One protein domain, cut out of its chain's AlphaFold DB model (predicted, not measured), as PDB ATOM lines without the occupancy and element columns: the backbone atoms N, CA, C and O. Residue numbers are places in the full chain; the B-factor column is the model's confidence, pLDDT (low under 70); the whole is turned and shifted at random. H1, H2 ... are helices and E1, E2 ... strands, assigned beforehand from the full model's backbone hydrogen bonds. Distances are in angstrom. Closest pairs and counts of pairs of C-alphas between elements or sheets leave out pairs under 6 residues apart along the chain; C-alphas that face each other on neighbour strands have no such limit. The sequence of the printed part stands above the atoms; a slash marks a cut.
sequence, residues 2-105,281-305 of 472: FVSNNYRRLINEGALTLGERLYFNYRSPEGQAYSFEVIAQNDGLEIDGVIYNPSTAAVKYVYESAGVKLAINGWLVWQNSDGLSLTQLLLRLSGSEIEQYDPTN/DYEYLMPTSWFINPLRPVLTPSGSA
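This is residues 2 to 105 and 281 to 305 of the 472 residues of the protein "Deacetylase sirtuin-type domain-containing protein" of Gammaproteobacteria bacterium (UniProt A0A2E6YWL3). A strongly twisted sheet of four strands, E1 to E4, curls round one helix, H2, and a string of three short helices, H3, H4 and H1, leads away from the first part of H2, with H3 near the middle of the domain. The last strand, E5, is on H3's side away from the sheet and pairs in parallel with the short stretch 71 to 72. The 129 printed residues run H1 E1 E2 E3 E4 H2 H3 H4 E5, four named helices and five named strands; the sheet's order is E1 E2 E3 E4, antiparallel throughout. The class is mixed, helices and strands, with under half of the residues in named elements. The whole is compact and rounded, with a radius of gyration of the C-alphas of 13.8 A and spans of 38 by 32 by 26 A.

E1 is residues 21 to 27, 20.1 A long, from C-alpha 21 at (341.911, 342.968, 201.973). E2, residues 33 to 41, is 26.2 A long; E3 is residues 44 to 47 and E4 residues 50 to 52. H2, residues 54 to 66, is 18.1 A long. H3 is residues 74 to 77. H1, residues 5 to 12, begins at C-alpha 5 (329.228, 335.186, 215.827) and is 10.3 A long; H4, residues 86 to 93, is 10.5 A long. E5, residues 298 to 301, ends at C-alpha 301 (332.578, 357.614, 211.740).

E1 to E4 form a meander, each strand the antiparallel neighbour of the one before, joined as hairpins. E1 and E2 have N 24 and O 36 at 3.0 A; E2 and E3 have N 41 and O 44 at 2.8 A; E3 and E4 have N 47 and O 50 at 2.9 A. E2 pairs with E1 over residues 33 to 39 and with E3 over 39 to 41. H2 is on one face of the sheet, giving two layers, a helix over a sheet; C-alphas 36 and 61 are the closest of E2 and H2, at 7.0 A. H2 touches H3 with residues 54 to 59 alone, closest at C-alphas 55 and 74, 3.8 A. H3 only grazes the sheet and touches H4, closest at C-alphas 75 and 86, 4.9 A. H4 touches H1 at a steep tilt of 66 degrees, the same way, with C-alphas 10 and 90 closest at 6.4 A. H1 only grazes the sheet with residues 7 to 11. C-alphas 76 and 300, the closest of H3 and E5, are 6.7 A apart; H2 and E5 are apart. In H1, H2 and H4 every O i to N i+4 pair is within hydrogen-bond range; H3 is too short for such a pair.

The C-alphas of Glu 13 and Glu 30, the two farthest apart, are 40.5 A apart. Residues 106 to 280 are not printed, and C-alphas 105 and 281 are 25.8 A apart across this cut. Of the links that are printed whole, none is long; residues 94 to 105 and 281 to 297 have no named element. The mean pLDDT of the printed part is 89.2, and residues 2 to 4 and 290 are under 70.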
ATOM      1  N   PHE A   2     335.639 334.957 221.452       51.06
ATOM      2  CA  PHE A   2     336.688 335.935 221.080       51.06
ATOM      3  C   PHE A   2     336.513 336.575 219.691       51.06
ATOM      4  O   PHE A   2     336.982 337.682 219.430       51.06
ATOM      5  N   VAL A   3     335.771 335.886 218.829       57.50
ATOM      6  CA  VAL A   3     335.271 336.372 217.546       57.50
ATOM      7  C   VAL A   3     333.765 336.391 217.688       57.50
ATOM      8  O   VAL A   3     333.185 335.382 218.103       57.50
ATOM      9  N   SER A   4     333.135 337.536 217.428       68.44
ATOM     10  CA  SER A   4     331.678 337.605 217.514       68.44
ATOM     11  C   SER A   4     331.081 336.665 216.461       68.44
ATOM     12  O   SER A   4     331.633 336.518 215.365       68.44
ATOM     13  N   ASN A   5     329.955 336.023 216.785       79.12
ATOM     14  CA  ASN A   5     329.228 335.186 215.827       79.12
ATOM     15  C   ASN A   5     328.944 335.941 214.522       79.12
ATOM     16  O   ASN A   5     328.951 335.334 213.454       79.12
ATOM     17  N   ASN A   6     328.799 337.267 214.593       86.81
ATOM     18  CA  ASN A   6     328.584 338.116 213.430       86.81
ATOM     19  C   ASN A   6     329.774 338.098 212.463       86.81
ATOM     20  O   ASN A   6     329.563 338.143 211.259       86.81
ATOM     21  N   TYR A   7     331.018 338.002 212.947       90.19
ATOM     22  CA  TYR A   7     332.181 338.034 212.053       90.19
ATOM     23  C   TYR A   7     332.283 336.726 211.265       90.19
ATOM     24  O   TYR A   7     332.426 336.734 210.047       90.19
ATOM     25  N   ARG A   8     332.096 335.586 211.944       89.56
ATOM     26  CA  ARG A   8     332.001 334.285 211.265       89.56
ATOM     27  C   ARG A   8     330.822 334.234 210.304       89.56
ATOM     28  O   ARG A   8     330.928 333.625 209.249       89.56
ATOM     29  N   ARG A   9     329.712 334.886 210.651       91.38
ATOM     30  CA  ARG A   9     328.543 335.005 209.783       91.38
ATOM     31  C   ARG A   9     328.862 335.758 208.486       91.38
ATOM     32  O   ARG A   9     328.462 335.282 207.431       91.38
ATOM     33  N   LEU A  10     329.632 336.853 208.544       93.56
ATOM     34  CA  LEU A  10     330.100 337.565 207.344       93.56
ATOM     35  C   LEU A  10     330.867 336.640 206.389       93.56
ATOM     36  O   LEU A  10     330.601 336.659 205.191       93.56
ATOM     37  N   ILE A  11     331.771 335.815 206.924       94.12
ATOM     38  CA  ILE A  11     332.547 334.845 206.138       94.12
ATOM     39  C   ILE A  11     331.650 333.727 205.587       94.12
ATOM     40  O   ILE A  11     331.634 333.466 204.386       94.12
ATOM     41  N   ASN A  12     330.882 333.070 206.459       93.06
ATOM     42  CA  ASN A  12     330.097 331.882 206.117       93.06
ATOM     43  C   ASN A  12     328.979 332.169 205.108       93.06
ATOM     44  O   ASN A  12     328.666 331.312 204.287       93.06
ATOM     45  N   GLU A  13     328.370 333.353 205.178       93.81
ATOM     46  CA  GLU A  13     327.309 333.771 204.255       93.81
ATOM     47  C   GLU A  13     327.857 334.563 203.048       93.81
ATOM     48  O   GLU A  13     327.082 335.028 202.215       93.81
ATOM     49  N   GLY A  14     329.185 334.697 202.919       91.75
ATOM     50  CA  GLY A  14     329.848 335.264 201.739       91.75
ATOM     51  C   GLY A  14     329.792 336.790 201.615       91.75
ATOM     52  O   GLY A  14     330.041 337.315 200.532       91.75
ATOM     53  N   ALA A  15     329.470 337.511 202.693       92.88
ATOM     54  CA  ALA A  15     329.531 338.976 202.731       92.88
ATOM     55  C   ALA A  15     330.962 339.517 202.899       92.88
ATOM     56  O   ALA A  15     331.209 340.683 202.603       92.88
ATOM     57  N   LEU A  16     331.885 338.683 203.384       95.19
ATOM     58  CA  LEU A  16     333.321 338.941 203.459       95.19
ATOM     59  C   LEU A  16     334.057 337.686 202.977       95.19
ATOM     60  O   LEU A  16     333.745 336.579 203.419       95.19
ATOM     61  N   THR A  17     335.021 337.825 202.075       94.88
ATOM     62  CA  THR A  17     335.744 336.681 201.501       94.88
ATOM     63  C   THR A  17     337.026 336.393 202.288       94.88
ATOM     64  O   THR A  17     337.747 337.305 202.683       94.88
ATOM     65  N   LEU A  18     337.362 335.116 202.503       95.38
ATOM     66  CA  LEU A  18     338.663 334.744 203.078       95.38
ATOM     67  C   LEU A  18     339.806 335.205 202.165       95.38
ATOM     68  O   LEU A  18     339.804 334.918 200.969       95.38
ATOM     69  N   GLY A  19     340.791 335.898 202.732       95.12
ATOM     70  CA  GLY A  19     341.882 336.517 201.976       95.12
ATOM     71  C   GLY A  19     341.557 337.908 201.420       95.12
ATOM     72  O   GLY A  19     342.430 338.534 200.817       95.12
ATOM     73  N   GLU A  20     340.333 338.408 201.613       96.69
ATOM     74  CA  GLU A  20     339.958 339.767 201.223       96.69
ATOM     75  C   GLU A  20     340.749 340.801 202.026       96.69
ATOM     76  O   GLU A  20     340.969 340.648 203.229       96.69
ATOM     77  N   ARG A  21     341.187 341.863 201.345       97.62
ATOM     78  CA  ARG A  21     341.911 342.968 201.973       97.62
ATOM     79  C   ARG A  21     340.931 344.007 202.479       97.62
ATOM     80  O   ARG A  21     340.089 344.476 201.712       97.62
ATOM     81  N   LEU A  22     341.092 344.396 203.737       98.00
ATOM     82  CA  LEU A  22     340.366 345.508 204.333       98.00
ATOM     83  C   LEU A  22     341.309 346.670 204.620       98.00
ATOM     84  O   LEU A  22     342.477 346.468 204.954       98.00
ATOM     85  N   TYR A  23     340.771 347.883 204.543       97.44
ATOM     86  CA  TYR A  23     341.529 349.120 204.670       97.44
ATOM     87  C   TYR A  23     340.979 349.996 205.791       97.44
ATOM     88  O   TYR A  23     339.770 350.076 205.998       97.44
ATOM     89  N   PHE A  24     341.869 350.685 206.497       96.56
ATOM     90  CA  PHE A  24     341.516 351.688 207.499       96.56
ATOM     91  C   PHE A  24     342.422 352.905 207.320       96.56
ATOM     92  O   PHE A  24     343.641 352.819 207.468       96.56
ATOM     93  N   ASN A  25     341.818 354.049 206.997       94.56
ATOM     94  CA  ASN A  25     342.513 355.326 206.888       94.56
ATOM     95  C   ASN A  25     342.327 356.140 208.169       94.56
ATOM     96  O   ASN A  25     341.202 356.409 208.585       94.56
ATOM     97  N   TYR A  26     343.431 356.569 208.771       94.69
ATOM     98  CA  TYR A  26     343.446 357.368 209.991       94.69
ATOM     99  C   TYR A  26     344.205 358.671 209.760       94.69
ATOM    100  O   TYR A  26     345.254 358.690 209.118       94.69
ATOM    101  N   ARG A  27     343.696 359.773 210.312       92.81
ATOM    102  CA  ARG A  27     344.404 361.054 210.349       92.81
ATOM    103  C   ARG A  27     344.646 361.449 211.801       92.81
ATOM    104  O   ARG A  27     343.691 361.538 212.567       92.81
ATOM    105  N   SER A  28     345.904 361.683 212.166       89.69
ATOM    106  CA  SER A  28     346.259 362.091 213.525       89.69
ATOM    107  C   SER A  28     345.793 363.519 213.834       89.69
ATOM    108  O   SER A  28     345.536 364.295 212.905       89.69
ATOM    109  N   PRO A  29     345.721 363.905 215.122       83.75
ATOM    110  CA  PRO A  29     345.450 365.288 215.522       83.75
ATOM    111  C   PRO A  29     346.425 366.308 214.911       83.75
ATOM    112  O   PRO A  29     346.047 367.447 214.652       83.75
ATOM    113  N   GLU A  30     347.662 365.895 214.628       87.00
ATOM    114  CA  GLU A  30     348.710 366.699 213.985       87.00
ATOM    115  C   GLU A  30     348.553 366.773 212.453       87.00
ATOM    116  O   GLU A  30     349.322 367.458 211.778       87.00
ATOM    117  N   GLY A  31     347.557 366.085 211.887       88.00
ATOM    118  CA  GLY A  31     347.232 366.097 210.462       88.00
ATOM    119  C   GLY A  31     347.961 365.045 209.623       88.00
ATOM    120  O   GLY A  31     347.762 365.014 208.407       88.00
ATOM    121  N   GLN A  32     348.762 364.165 210.234       93.00
ATOM    122  CA  GLN A  32     349.447 363.086 209.522       93.00
ATOM    123  C   GLN A  32     348.451 361.996 209.110       93.00
ATOM    124  O   GLN A  32     347.636 361.557 209.918       93.00
ATOM    125  N   ALA A  33     348.513 361.561 207.850       94.50
ATOM    126  CA  ALA A  33     347.657 360.505 207.320       94.50
ATOM    127  C   ALA A  33     348.361 359.143 207.362       94.50
ATOM    128  O   ALA A  33     349.538 359.031 207.019       94.50
ATOM    129  N   TYR A  34     347.606 358.119 207.742       95.31
ATOM    130  CA  TYR A  34     348.013 356.724 207.812       95.31
ATOM    131  C   TYR A  34     346.983 355.869 207.076       95.31
ATOM    132  O   TYR A  34     345.781 356.121 207.177       95.31
ATOM    133  N   SER A  35     347.457 354.843 206.378       95.25
ATOM    134  CA  SER A  35     346.620 353.850 205.710       95.25
ATOM    135  C   SER A  35     347.083 352.470 206.141       95.25
ATOM    136  O   SER A  35     348.257 352.133 205.988       95.25
ATOM    137  N   PHE A  36     346.162 351.697 206.695       96.56
ATOM    138  CA  PHE A  36     346.409 350.351 207.188       96.56
ATOM    139  C   PHE A  36     345.691 349.334 206.307       96.56
ATOM    140  O   PHE A  36     344.598 349.610 205.812       96.56
ATOM    141  N   GLU A  37     346.302 348.165 206.139       97.31
ATOM    142  CA  GLU A  37     345.762 347.033 205.385       97.31
ATOM    143  C   GLU A  37     345.778 345.793 206.285       97.31
ATOM    144  O   GLU A  37     346.761 345.553 206.984       97.31
ATOM    145  N   VAL A  38     344.702 345.007 206.258       97.38
ATOM    146  CA  VAL A  38     344.604 343.693 206.916       97.38
ATOM    147  C   VAL A  38     343.990 342.668 205.985       97.38
ATOM    148  O   VAL A  38     343.285 343.021 205.038       97.38
ATOM    149  N   ILE A  39     344.213 341.391 206.287       97.44
ATOM    150  CA  ILE A  39     343.641 340.275 205.533       97.44
ATOM    151  C   ILE A  39     342.540 339.613 206.362       97.44
ATOM    152  O   ILE A  39     342.758 339.235 207.514       97.44
ATOM    153  N   ALA A  40     341.352 339.459 205.782       96.50
ATOM    154  CA  ALA A  40     340.250 338.741 206.405       96.50
ATOM    155  C   ALA A  40     340.572 337.241 206.519       96.50
ATOM    156  O   ALA A  40     340.784 336.555 205.517       96.50
ATOM    157  N   GLN A  41     340.565 336.725 207.745       95.06
ATOM    158  CA  GLN A  41     340.665 335.300 208.063       95.06
ATOM    159  C   GLN A  41     339.371 334.795 208.697       95.06
ATOM    160  O   GLN A  41     338.481 335.579 209.011       95.06
ATOM    161  N   ASN A  42     339.270 333.480 208.913       89.69
ATOM    162  CA  ASN A  42     338.069 332.831 209.455       89.69
ATOM    163  C   ASN A  42     337.662 333.361 210.843       89.69
ATOM    164  O   ASN A  42     336.480 333.464 211.166       89.69
ATOM    165  N   ASP A  43     338.653 333.716 211.659       86.00
ATOM    166  CA  ASP A  43     338.476 334.083 213.064       86.00
ATOM    167  C   ASP A  43     339.000 335.498 213.373       86.00
ATOM    168  O   ASP A  43     339.368 335.804 214.504       86.00
ATOM    169  N   GLY A  44     339.042 336.384 212.376       93.06
ATOM    170  CA  GLY A  44     339.409 337.788 212.569       93.06
ATOM    171  C   GLY A  44     340.276 338.338 211.447       93.06
ATOM    172  O   GLY A  44     340.277 337.819 210.335       93.06
ATOM    173  N   LEU A  45     341.010 339.401 211.755       94.75
ATOM    174  CA  LEU A  45     341.847 340.137 210.814       94.75
ATOM    175  C   LEU A  45     343.315 339.813 211.073       94.75
ATOM    176  O   LEU A  45     343.794 339.933 212.200       94.75
ATOM    177  N   GLU A  46     344.024 339.381 210.039       95.38
ATOM    178  CA  GLU A  46     345.437 339.039 210.126       95.38
ATOM    179  C   GLU A  46     346.321 340.279 209.984       95.38
ATOM    180  O   GLU A  46     346.169 341.067 209.048       95.38
ATOM    181  N   ILE A  47     347.269 340.396 210.915       93.06
ATOM    182  CA  ILE A  47     348.385 341.341 210.904       93.06
ATOM    183  C   ILE A  47     349.651 340.532 211.182       93.06
ATOM    184  O   ILE A  47     349.755 339.905 212.238       93.06
ATOM    185  N   ASP A  48     350.600 340.540 210.245       90.75
ATOM    186  CA  ASP A  48     351.908 339.882 210.378       90.75
ATOM    187  C   ASP A  48     351.825 338.410 210.847       90.75
ATOM    188  O   ASP A  48     352.577 337.968 211.719       90.75
ATOM    189  N   GLY A  49     350.878 337.639 210.297       91.00
ATOM    190  CA  GLY A  49     350.676 336.223 210.631       91.00
ATOM    191  C   GLY A  49     349.933 335.955 211.946       91.00
ATOM    192  O   GLY A  49     349.788 334.796 212.338       91.00
ATOM    193  N   VAL A  50     349.447 336.991 212.638       91.81
ATOM    194  CA  VAL A  50     348.651 336.868 213.869       91.81
ATOM    195  C   VAL A  50     347.228 337.357 213.614       91.81
ATOM    196  O   VAL A  50     347.021 338.416 213.028       91.81
ATOM    197  N   ILE A  51     346.233 336.592 214.072       92.12
ATOM    198  CA  ILE A  51     344.810 336.909 213.892       92.12
ATOM    199  C   ILE A  51     344.303 337.710 215.090       92.12
ATOM    200  O   ILE A  51     344.339 337.238 216.227       92.12
ATOM    201  N   TYR A  52     343.792 338.905 214.817       91.19
ATOM    202  CA  TYR A  52     343.247 339.838 215.794       91.19
ATOM    203  C   TYR A  52     341.737 340.005 215.621       91.19
ATOM    204  O   TYR A  52     341.199 339.982 214.512       91.19
ATOM    205  N   ASN A  53     341.037 340.274 216.720       90.44
ATOM    206  CA  ASN A  53     339.703 340.859 216.654       90.44
ATOM    207  C   ASN A  53     339.759 342.212 215.900       90.44
ATOM    208  O   ASN A  53     340.723 342.958 216.105       90.44
ATOM    209  N   PRO A  54     338.734 342.581 215.101       93.19
ATOM    210  CA  PRO A  54     338.730 343.830 214.336       93.19
ATOM    211  C   PRO A  54     339.107 345.087 215.129       93.19
ATOM    212  O   PRO A  54     339.867 345.923 214.637       93.19
ATOM    213  N   SER A  55     338.599 345.240 216.355       91.50
ATOM    214  CA  SER A  55     338.888 346.420 217.179       91.50
ATOM    215  C   SER A  55     340.330 346.428 217.668       91.50
ATOM    216  O   SER A  55     341.004 347.449 217.567       91.50
ATOM    217  N   THR A  56     340.847 345.283 218.114       90.06
ATOM    218  CA  THR A  56     342.248 345.177 218.545       90.06
ATOM    219  C   THR A  56     343.210 345.397 217.383       90.06
ATOM    220  O   THR A  56     344.204 346.095 217.560       90.06
ATOM    221  N   ALA A  57     342.885 344.899 216.185       92.38
ATOM    222  CA  ALA A  57     343.640 345.176 214.963       92.38
ATOM    223  C   ALA A  57     343.751 346.689 214.690       92.38
ATOM    224  O   ALA A  57     344.838 347.203 214.429       92.38
ATOM    225  N   ALA A  58     342.633 347.418 214.799       93.19
ATOM    226  CA  ALA A  58     342.602 348.862 214.565       93.19
ATOM    227  C   ALA A  58     343.404 349.639 215.620       93.19
ATOM    228  O   ALA A  58     344.208 350.507 215.275       93.19
ATOM    229  N   VAL A  59     343.215 349.312 216.905       91.50
ATOM    230  CA  VAL A  59     343.948 349.951 218.009       91.50
ATOM    231  C   VAL A  59     345.452 349.693 217.878       91.50
ATOM    232  O   VAL A  59     346.236 350.627 218.038       91.50
ATOM    233  N   LYS A  60     345.857 348.464 217.525       90.31
ATOM    234  CA  LYS A  60     347.259 348.083 217.295       90.31
ATOM    235  C   LYS A  60     347.945 348.957 216.266       90.31
ATOM    236  O   LYS A  60     348.957 349.578 216.585       90.31
ATOM    237  N   TYR A  61     347.378 349.071 215.072       92.50
ATOM    238  CA  TYR A  61     348.015 349.862 214.026       92.50
ATOM    239  C   TYR A  61     348.128 351.343 214.362       92.50
ATOM    240  O   TYR A  61     349.179 351.944 214.126       92.50
ATOM    241  N   VAL A  62     347.075 351.929 214.937       92.44
ATOM    242  CA  VAL A  62     347.096 353.344 215.330       92.44
ATOM    243  C   VAL A  62     348.127 353.583 216.428       92.44
ATOM    244  O   VAL A  62     348.893 354.542 216.341       92.44
ATOM    245  N   TYR A  63     348.207 352.701 217.423       91.12
ATOM    246  CA  TYR A  63     349.200 352.831 218.481       91.12
ATOM    247  C   TYR A  63     350.632 352.678 217.953       91.12
ATOM    248  O   TYR A  63     351.478 353.518 218.244       91.12
ATOM    249  N   GLU A  64     350.915 351.653 217.150       91.25
ATOM    250  CA  GLU A  64     352.277 351.371 216.668       91.25
ATOM    251  C   GLU A  64     352.770 352.387 215.634       91.25
ATOM    252  O   GLU A  64     353.961 352.688 215.592       91.25
ATOM    253  N   SER A  65     351.865 352.953 214.832       91.62
ATOM    254  CA  SER A  65     352.231 353.885 213.756       91.62
ATOM    255  C   SER A  65     352.184 355.351 214.180       91.62
ATOM    256  O   SER A  65     352.973 356.158 213.688       91.62
ATOM    257  N   ALA A  66     351.251 355.716 215.065       89.81
ATOM    258  CA  ALA A  66     351.028 357.103 215.479       89.81
ATOM    259  C   ALA A  66     351.333 357.363 216.965       89.81
ATOM    260  O   ALA A  66     351.329 358.514 217.389       89.81
ATOM    261  N   GLY A  67     351.582 356.330 217.777       88.19
ATOM    262  CA  GLY A  67     351.847 356.478 219.214       88.19
ATOM    263  C   GLY A  67     350.634 356.929 220.033       88.19
ATOM    264  O   GLY A  67     350.782 357.324 221.190       88.19
ATOM    265  N   VAL A  68     349.429 356.902 219.450       86.75
ATOM    266  CA  VAL A  68     348.213 357.420 220.086       86.75
ATOM    267  C   VAL A  68     347.400 356.279 220.690       86.75
ATOM    268  O   VAL A  68     347.030 355.326 220.007       86.75
ATOM    269  N   LYS A  69     347.066 356.399 221.979       86.38
ATOM    270  CA  LYS A  69     346.138 355.489 222.666       86.38
ATOM    271  C   LYS A  69     344.701 355.964 222.460       86.38
ATOM    272  O   LYS A  69     344.246 356.877 223.149       86.38
ATOM    273  N   LEU A  70     343.997 355.346 221.516       87.25
ATOM    274  CA  LEU A  70     342.594 355.635 221.212       87.25
ATOM    275  C   LEU A  70     341.730 354.391 221.367       87.25
ATOM    276  O   LEU A  70     342.150 353.279 221.058       87.25
ATOM    277  N   ALA A  71     340.494 354.604 221.809       90.44
ATOM    278  CA  ALA A  71     339.466 353.580 221.765       90.44
ATOM    279  C   ALA A  71     338.899 353.544 220.333       90.44
ATOM    280  O   ALA A  71     338.457 354.576 219.830       90.44
ATOM    281  N   ILE A  72     338.946 352.392 219.658       91.81
ATOM    282  CA  ILE A  72     338.544 352.274 218.246       91.81
ATOM    283  C   ILE A  72     337.649 351.056 218.064       91.81
ATOM    284  O   ILE A  72     338.012 349.950 218.467       91.81
ATOM    285  N   ASN A  73     336.497 351.254 217.422       92.50
ATOM    286  CA  ASN A  73     335.641 350.152 217.002       92.50
ATOM    287  C   ASN A  73     335.991 349.706 215.590       92.50
ATOM    288  O   ASN A  73     335.601 350.337 214.610       92.50
ATOM    289  N   GLY A  74     336.717 348.591 215.503       93.25
ATOM    290  CA  GLY A  74     337.185 348.017 214.244       93.25
ATOM    291  C   GLY A  74     336.056 347.739 213.259       93.25
ATOM    292  O   GLY A  74     336.240 347.868 212.053       93.25
ATOM    293  N   TRP A  75     334.868 347.418 213.768       93.81
ATOM    294  CA  TRP A  75     333.705 347.122 212.938       93.81
ATOM    295  C   TRP A  75     333.221 348.309 212.104       93.81
ATOM    296  O   TRP A  75     332.636 348.115 211.041       93.81
ATOM    297  N   LEU A  76     333.492 349.526 212.576       94.06
ATOM    298  CA  LEU A  76     333.051 350.767 211.947       94.06
ATOM    299  C   LEU A  76     334.113 351.378 211.024       94.06
ATOM    300  O   LEU A  76     333.767 352.227 210.209       94.06
ATOM    301  N   VAL A  77     335.388 350.986 211.163       95.06
ATOM    302  CA  VAL A  77     336.519 351.657 210.488       95.06
ATOM    303  C   VAL A  77     337.190 350.815 209.403       95.06
ATOM    304  O   VAL A  77     337.714 351.390 208.449       95.06
ATOM    305  N   TRP A  78     337.176 349.481 209.523       96.44
ATOM    306  CA  TRP A  78     337.720 348.583 208.500       96.44
ATOM    307  C   TRP A  78     336.763 348.475 207.323       96.44
ATOM    308  O   TRP A  78     335.608 348.101 207.518       96.44
ATOM    309  N   GLN A  79     337.259 348.763 206.121       96.25
ATOM    310  CA  GLN A  79     336.472 348.847 204.894       96.25
ATOM    311  C   GLN A  79     336.900 347.808 203.870       96.25
ATOM    312  O   GLN A  79     338.096 347.584 203.693       96.25
ATOM    313  N   ASN A  80     335.942 347.228 203.152       95.25
ATOM    314  CA  ASN A  80     336.236 346.396 201.988       95.25
ATOM    315  C   ASN A  80     336.529 347.236 200.727       95.25
ATOM    316  O   ASN A  80     336.533 348.468 200.772       95.25
ATOM    317  N   SER A  81     336.756 346.586 199.579       92.94
ATOM    318  CA  SER A  81     337.011 347.295 198.312       92.94
ATOM    319  C   SER A  81     335.840 348.155 197.823       92.94
ATOM    320  O   SER A  81     336.060 349.074 197.038       92.94
ATOM    321  N   ASP A  82     334.620 347.892 198.300       91.81
ATOM    322  CA  ASP A  82     333.430 348.699 198.004       91.81
ATOM    323  C   ASP A  82     333.271 349.903 198.952       91.81
ATOM    324  O   ASP A  82     332.293 350.646 198.845       91.81
ATOM    325  N   GLY A  83     334.202 350.100 199.895       92.50
ATOM    326  CA  GLY A  83     334.170 351.186 200.878       92.50
ATOM    327  C   GLY A  83     333.207 350.957 202.047       92.50
ATOM    328  O   GLY A  83     332.909 351.896 202.784       92.50
ATOM    329  N   LEU A  84     332.702 349.735 202.232       94.25
ATOM    330  CA  LEU A  84     331.744 349.408 203.291       94.25
ATOM    331  C   LEU A  84     332.454 348.907 204.535       94.25
ATOM    332  O   LEU A  84     333.343 348.057 204.443       94.25
ATOM    333  N   SER A  85     332.006 349.375 205.699       95.81
ATOM    334  CA  SER A  85     332.482 348.854 206.977       95.81
ATOM    335  C   SER A  85     331.996 347.423 207.242       95.81
ATOM    336  O   SER A  85     330.992 346.977 206.676       95.81
ATOM    337  N   LEU A  86     332.640 346.704 208.167       95.06
ATOM    338  CA  LEU A  86     332.170 345.381 208.609       95.06
ATOM    339  C   LEU A  86     330.731 345.422 209.158       95.06
ATOM    340  O   LEU A  86     329.948 344.505 208.898       95.06
ATOM    341  N   THR A  87     330.352 346.481 209.882       93.88
ATOM    342  CA  THR A  87     328.963 346.671 210.346       93.88
ATOM    343  C   THR A  87     328.003 346.862 209.172       93.88
ATOM    344  O   THR A  87     326.940 346.242 209.145       93.88
ATOM    345  N   GLN A  88     328.367 347.667 208.167       94.06
ATOM    346  CA  GLN A  88     327.530 347.885 206.981       94.06
ATOM    347  C   GLN A  88     327.370 346.610 206.141       94.06
ATOM    348  O   GLN A  88     326.270 346.337 205.653       94.06
ATOM    349  N   LEU A  89     328.425 345.797 206.020       94.50
ATOM    350  CA  LEU A  89     328.353 344.477 205.387       94.50
ATOM    351  C   LEU A  89     327.377 343.553 206.126       94.50
ATOM    352  O   LEU A  89     326.565 342.883 205.487       94.50
ATOM    353  N   LEU A  90     327.391 343.555 207.464       92.12
ATOM    354  CA  LEU A  90     326.491 342.713 208.256       92.12
ATOM    355  C   LEU A  90     325.028 343.155 208.140       92.12
ATOM    356  O   LEU A  90     324.133 342.311 208.034       92.12
ATOM    357  N   LEU A  91     324.774 344.465 208.155       90.75
ATOM    358  CA  LEU A  91     323.434 345.023 207.964       90.75
ATOM    359  C   LEU A  91     322.888 344.668 206.579       90.75
ATOM    360  O   LEU A  91     321.765 344.168 206.478       90.75
ATOM    361  N   ARG A  92     323.714 344.822 205.534       92.06
ATOM    362  CA  ARG A  92     323.379 344.416 204.162       92.06
ATOM    363  C   ARG A  92     323.030 342.933 204.083       92.06
ATOM    364  O   ARG A  92     322.009 342.582 203.499       92.06
ATOM    365  N   LEU A  93     323.850 342.079 204.691       91.06
ATOM    366  CA  LEU A  93     323.619 340.637 204.744       91.06
ATOM    367  C   LEU A  93     322.304 340.290 205.461       91.06
ATOM    368  O   LEU A  93     321.591 339.375 205.063       91.06
ATOM    369  N   SER A  94     321.961 341.041 206.505       87.06
ATOM    370  CA  SER A  94     320.741 340.834 207.294       87.06
ATOM    371  C   SER A  94     319.490 341.461 206.666       87.06
ATOM    372  O   SER A  94     318.430 341.431 207.287       87.06
ATOM    373  N   GLY A  95     319.594 342.063 205.473       85.25
ATOM    374  CA  GLY A  95     318.491 342.786 204.827       85.25
ATOM    375  C   GLY A  95     317.988 343.990 205.631       85.25
ATOM    376  O   GLY A  95     316.871 344.453 205.413       85.25
ATOM    377  N   SER A  96     318.785 344.461 206.591       84.19
ATOM    378  CA  SER A  96     318.467 345.598 207.451       84.19
ATOM    379  C   SER A  96     318.850 346.907 206.763       84.19
ATOM    380  O   SER A  96     319.683 346.923 205.855       84.19
ATOM    381  N   GLU A  97     318.254 348.018 207.198       82.38
ATOM    382  CA  GLU A  97     318.655 349.339 206.715       82.38
ATOM    383  C   GLU A  97     320.136 349.582 207.044       82.38
ATOM    384  O   GLU A  97     320.578 349.385 208.176       82.38
ATOM    385  N   ILE A  98     320.923 349.950 206.030       78.50
ATOM    386  CA  ILE A  98     322.351 350.216 206.203       78.50
ATOM    387  C   ILE A  98     322.493 351.576 206.881       78.50
ATOM    388  O   ILE A  98     322.002 352.579 206.363       78.50
ATOM    389  N   GLU A  99     323.201 351.619 208.012       74.50
ATOM    390  CA  GLU A  99     323.509 352.878 208.689       74.50
ATOM    391  C   GLU A  99     324.221 353.854 207.737       74.50
ATOM    392  O   GLU A  99     325.249 353.535 207.124       74.50
ATOM    393  N   GLN A 100     323.666 355.064 207.630       79.62
ATOM    394  CA  GLN A 100     324.172 356.124 206.762       79.62
ATOM    395  C   GLN A 100     325.294 356.901 207.459       79.62
ATOM    396  O   GLN A 100     325.112 358.036 207.896       79.62
ATOM    397  N   TYR A 101     326.470 356.287 207.564       87.19
ATOM    398  CA  TYR A 101     327.713 356.989 207.878       87.19
ATOM    399  C   TYR A 101     328.781 356.683 206.828       87.19
ATOM    400  O   TYR A 101     328.754 355.639 206.178       87.19
ATOM    401  N   ASP A 102     329.726 357.610 206.678       88.62
ATOM    402  CA  ASP A 102     330.913 357.442 205.841       88.62
ATOM    403  C   ASP A 102     332.072 356.918 206.710       88.62
ATOM    404  O   ASP A 102     332.583 357.674 207.545       88.62
ATOM    405  N   PRO A 103     332.516 355.656 206.531       87.62
ATOM    406  CA  PRO A 103     333.600 355.071 207.320       87.62
ATOM    407  C   PRO A 103     334.957 355.776 207.149       87.62
ATOM    408  O   PRO A 103     335.877 355.535 207.932       87.62
ATOM    409  N   THR A 104     335.118 356.635 206.135       87.56
ATOM    410  CA  THR A 104     336.346 357.410 205.898       87.56
ATOM    411  C   THR A 104     336.372 358.738 206.657       87.56
ATOM    412  O   THR A 104     337.448 359.270 206.941       87.56
ATOM    413  N   ASN A 105     335.203 359.265 207.030       91.81
ATOM    414  CA  ASN A 105     335.079 360.524 207.754       91.81
ATOM    415  C   ASN A 105     335.067 360.276 209.266       91.81
ATOM    416  O   ASN A 105     334.012 360.248 209.902       91.81
ATOM    417  N   ASP A 281     344.261 348.778 228.625       82.69
ATOM    418  CA  ASP A 281     345.650 349.138 228.374       82.69
ATOM    419  C   ASP A 281     346.167 348.394 227.141       82.69
ATOM    420  O   ASP A 281     346.192 347.160 227.099       82.69
ATOM    421  N   TYR A 282     346.626 349.161 226.152       74.44
ATOM    422  CA  TYR A 282     347.148 348.627 224.899       74.44
ATOM    423  C   TYR A 282     348.267 347.605 225.114       74.44
ATOM    424  O   TYR A 282     348.284 346.553 224.479       74.44
ATOM    425  N   GLU A 283     349.176 347.899 226.044       76.06
ATOM    426  CA  GLU A 283     350.332 347.067 226.376       76.06
ATOM    427  C   GLU A 283     349.960 345.643 226.821       76.06
ATOM    428  O   GLU A 283     350.820 344.763 226.846       76.06
ATOM    429  N   TYR A 284     348.686 345.410 227.145       74.06
ATOM    430  CA  TYR A 284     348.156 344.130 227.600       74.06
ATOM    431  C   TYR A 284     347.012 343.606 226.718       74.06
ATOM    432  O   TYR A 284     346.362 342.621 227.081       74.06
ATOM    433  N   LEU A 285     346.755 344.226 225.559       72.12
ATOM    434  CA  LEU A 285     345.784 343.708 224.602       72.12
ATOM    435  C   LEU A 285     346.301 342.403 223.996       72.12
ATOM    436  O   LEU A 285     347.293 342.364 223.273       72.12
ATOM    437  N   MET A 286     345.584 341.321 224.272       74.19
ATOM    438  CA  MET A 286     345.747 340.070 223.548       74.19
ATOM    439  C   MET A 286     345.030 340.168 222.201       74.19
ATOM    440  O   MET A 286     344.068 340.930 222.086       74.19
ATOM    441  N   PRO A 287     345.409 339.367 221.188       77.12
ATOM    442  CA  PRO A 287     344.745 339.408 219.883       77.12
ATOM    443  C   PRO A 287     343.225 339.219 219.953       77.12
ATOM    444  O   PRO A 287     342.470 339.748 219.138       77.12
ATOM    445  N   THR A 288     342.770 338.507 220.979       71.38
ATOM    446  CA  THR A 288     341.371 338.200 221.257       71.38
ATOM    447  C   THR A 288     340.658 339.217 222.152       71.38
ATOM    448  O   THR A 288     339.459 339.064 222.411       71.38
ATOM    449  N   SER A 289     341.359 340.246 222.640       73.94
ATOM    450  CA  SER A 289     340.736 341.362 223.343       73.94
ATOM    451  C   SER A 289     339.723 342.040 222.423       73.94
ATOM    452  O   SER A 289     339.940 342.176 221.221       73.94
ATOM    453  N   TRP A 290     338.590 342.453 222.976       69.38
ATOM    454  CA  TRP A 290     337.547 343.171 222.234       69.38
ATOM    455  C   TRP A 290     336.979 344.355 223.021       69.38
ATOM    456  O   TRP A 290     336.120 345.080 222.525       69.38
ATOM    457  N   PHE A 291     337.465 344.577 224.244       72.81
ATOM    458  CA  PHE A 291     337.052 345.700 225.065       72.81
ATOM    459  C   PHE A 291     337.543 347.021 224.469       72.81
ATOM    460  O   PHE A 291     338.738 347.244 224.309       72.81
ATOM    461  N   ILE A 292     336.603 347.920 224.210       83.12
ATOM    462  CA  ILE A 292     336.872 349.340 223.973       83.12
ATOM    463  C   ILE A 292     336.641 350.052 225.291       83.12
ATOM    464  O   ILE A 292     335.670 349.735 225.971       83.12
ATOM    465  N   ASN A 293     337.511 350.997 225.658       87.94
ATOM    466  CA  ASN A 293     337.302 351.812 226.851       87.94
ATOM    467  C   ASN A 293     336.169 352.822 226.598       87.94
ATOM    468  O   ASN A 293     336.403 353.824 225.916       87.94
ATOM    469  N   PRO A 294     334.960 352.619 227.160       86.94
ATOM    470  CA  PRO A 294     333.832 353.515 226.928       86.94
ATOM    471  C   PRO A 294     333.903 354.773 227.816       86.94
ATOM    472  O   PRO A 294     332.992 355.596 227.792       86.94
ATOM    473  N   LEU A 295     334.946 354.908 228.645       87.56
ATOM    474  CA  LEU A 295     335.204 356.067 229.507       87.56
ATOM    475  C   LEU A 295     336.120 357.100 228.834       87.56
ATOM    476  O   LEU A 295     336.383 358.160 229.404       87.56
ATOM    477  N   ARG A 296     336.641 356.791 227.644       88.75
ATOM    478  CA  ARG A 296     337.562 357.640 226.883       88.75
ATOM    479  C   ARG A 296     336.941 358.035 225.543       88.75
ATOM    480  O   ARG A 296     335.990 357.393 225.103       88.75
ATOM    481  N   PRO A 297     337.466 359.083 224.885       91.19
ATOM    482  CA  PRO A 297     337.031 359.425 223.541       91.19
ATOM    483  C   PRO A 297     337.246 358.258 222.564       91.19
ATOM    484  O   PRO A 297     338.321 357.655 222.537       91.19
ATOM    485  N   VAL A 298     336.215 357.954 221.776       92.06
ATOM    486  CA  VAL A 298     336.189 356.859 220.798       92.06
ATOM    487  C   VAL A 298     336.366 357.441 219.398       92.06
ATOM    488  O   VAL A 298     335.692 358.411 219.040       92.06
ATOM    489  N   LEU A 299     337.266 356.861 218.604       93.25
ATOM    490  CA  LEU A 299     337.380 357.151 217.177       93.25
ATOM    491  C   LEU A 299     336.268 356.413 216.429       93.25
ATOM    492  O   LEU A 299     336.165 355.187 216.508       93.25
ATOM    493  N   THR A 300     335.435 357.159 215.714       92.50
ATOM    494  CA  THR A 300     334.229 356.625 215.080       92.50
ATOM    495  C   THR A 300     333.847 357.438 213.837       92.50
ATOM    496  O   THR A 300     334.228 358.609 213.744       92.50
ATOM    497  N   PRO A 301     333.115 356.864 212.871       93.06
ATOM    498  CA  PRO A 301     332.578 357.614 211.740       93.06
ATOM    499  C   PRO A 301     331.634 358.746 212.155       93.06
ATOM    500  O   PRO A 301     330.790 358.596 213.041       93.06
ATOM    501  N   SER A 302     331.729 359.882 211.467       90.25
ATOM    502  CA  SER A 302     330.777 360.981 211.608       90.25
ATOM    503  C   SER A 302     329.368 360.488 211.276       90.25
ATOM    504  O   SER A 302     329.122 359.994 210.179       90.25
ATOM    505  N   GLY A 303     328.438 360.644 212.220       87.00
ATOM    506  CA  GLY A 303     327.062 360.141 212.109       87.00
ATOM    507  C   GLY A 303     326.791 358.860 212.904       87.00
ATOM    508  O   GLY A 303     325.632 358.574 213.180       87.00
ATOM    509  N   SER A 304     327.827 358.149 213.364       88.88
ATOM    510  CA  SER A 304     327.695 357.037 214.311       88.88
ATOM    511  C   SER A 304     328.264 357.471 215.661       88.88
ATOM    512  O   SER A 304     329.462 357.391 215.901       88.88
ATOM    513  N   ALA A 305     327.429 358.011 216.551       88.75
ATOM    514  CA  ALA A 305     327.885 358.430 217.877       88.75
ATOM    515  C   ALA A 305     327.932 357.233 218.849       88.75
ATOM    516  O   ALA A 305     326.981 356.450 218.878       88.75
TER     517      ALA A 305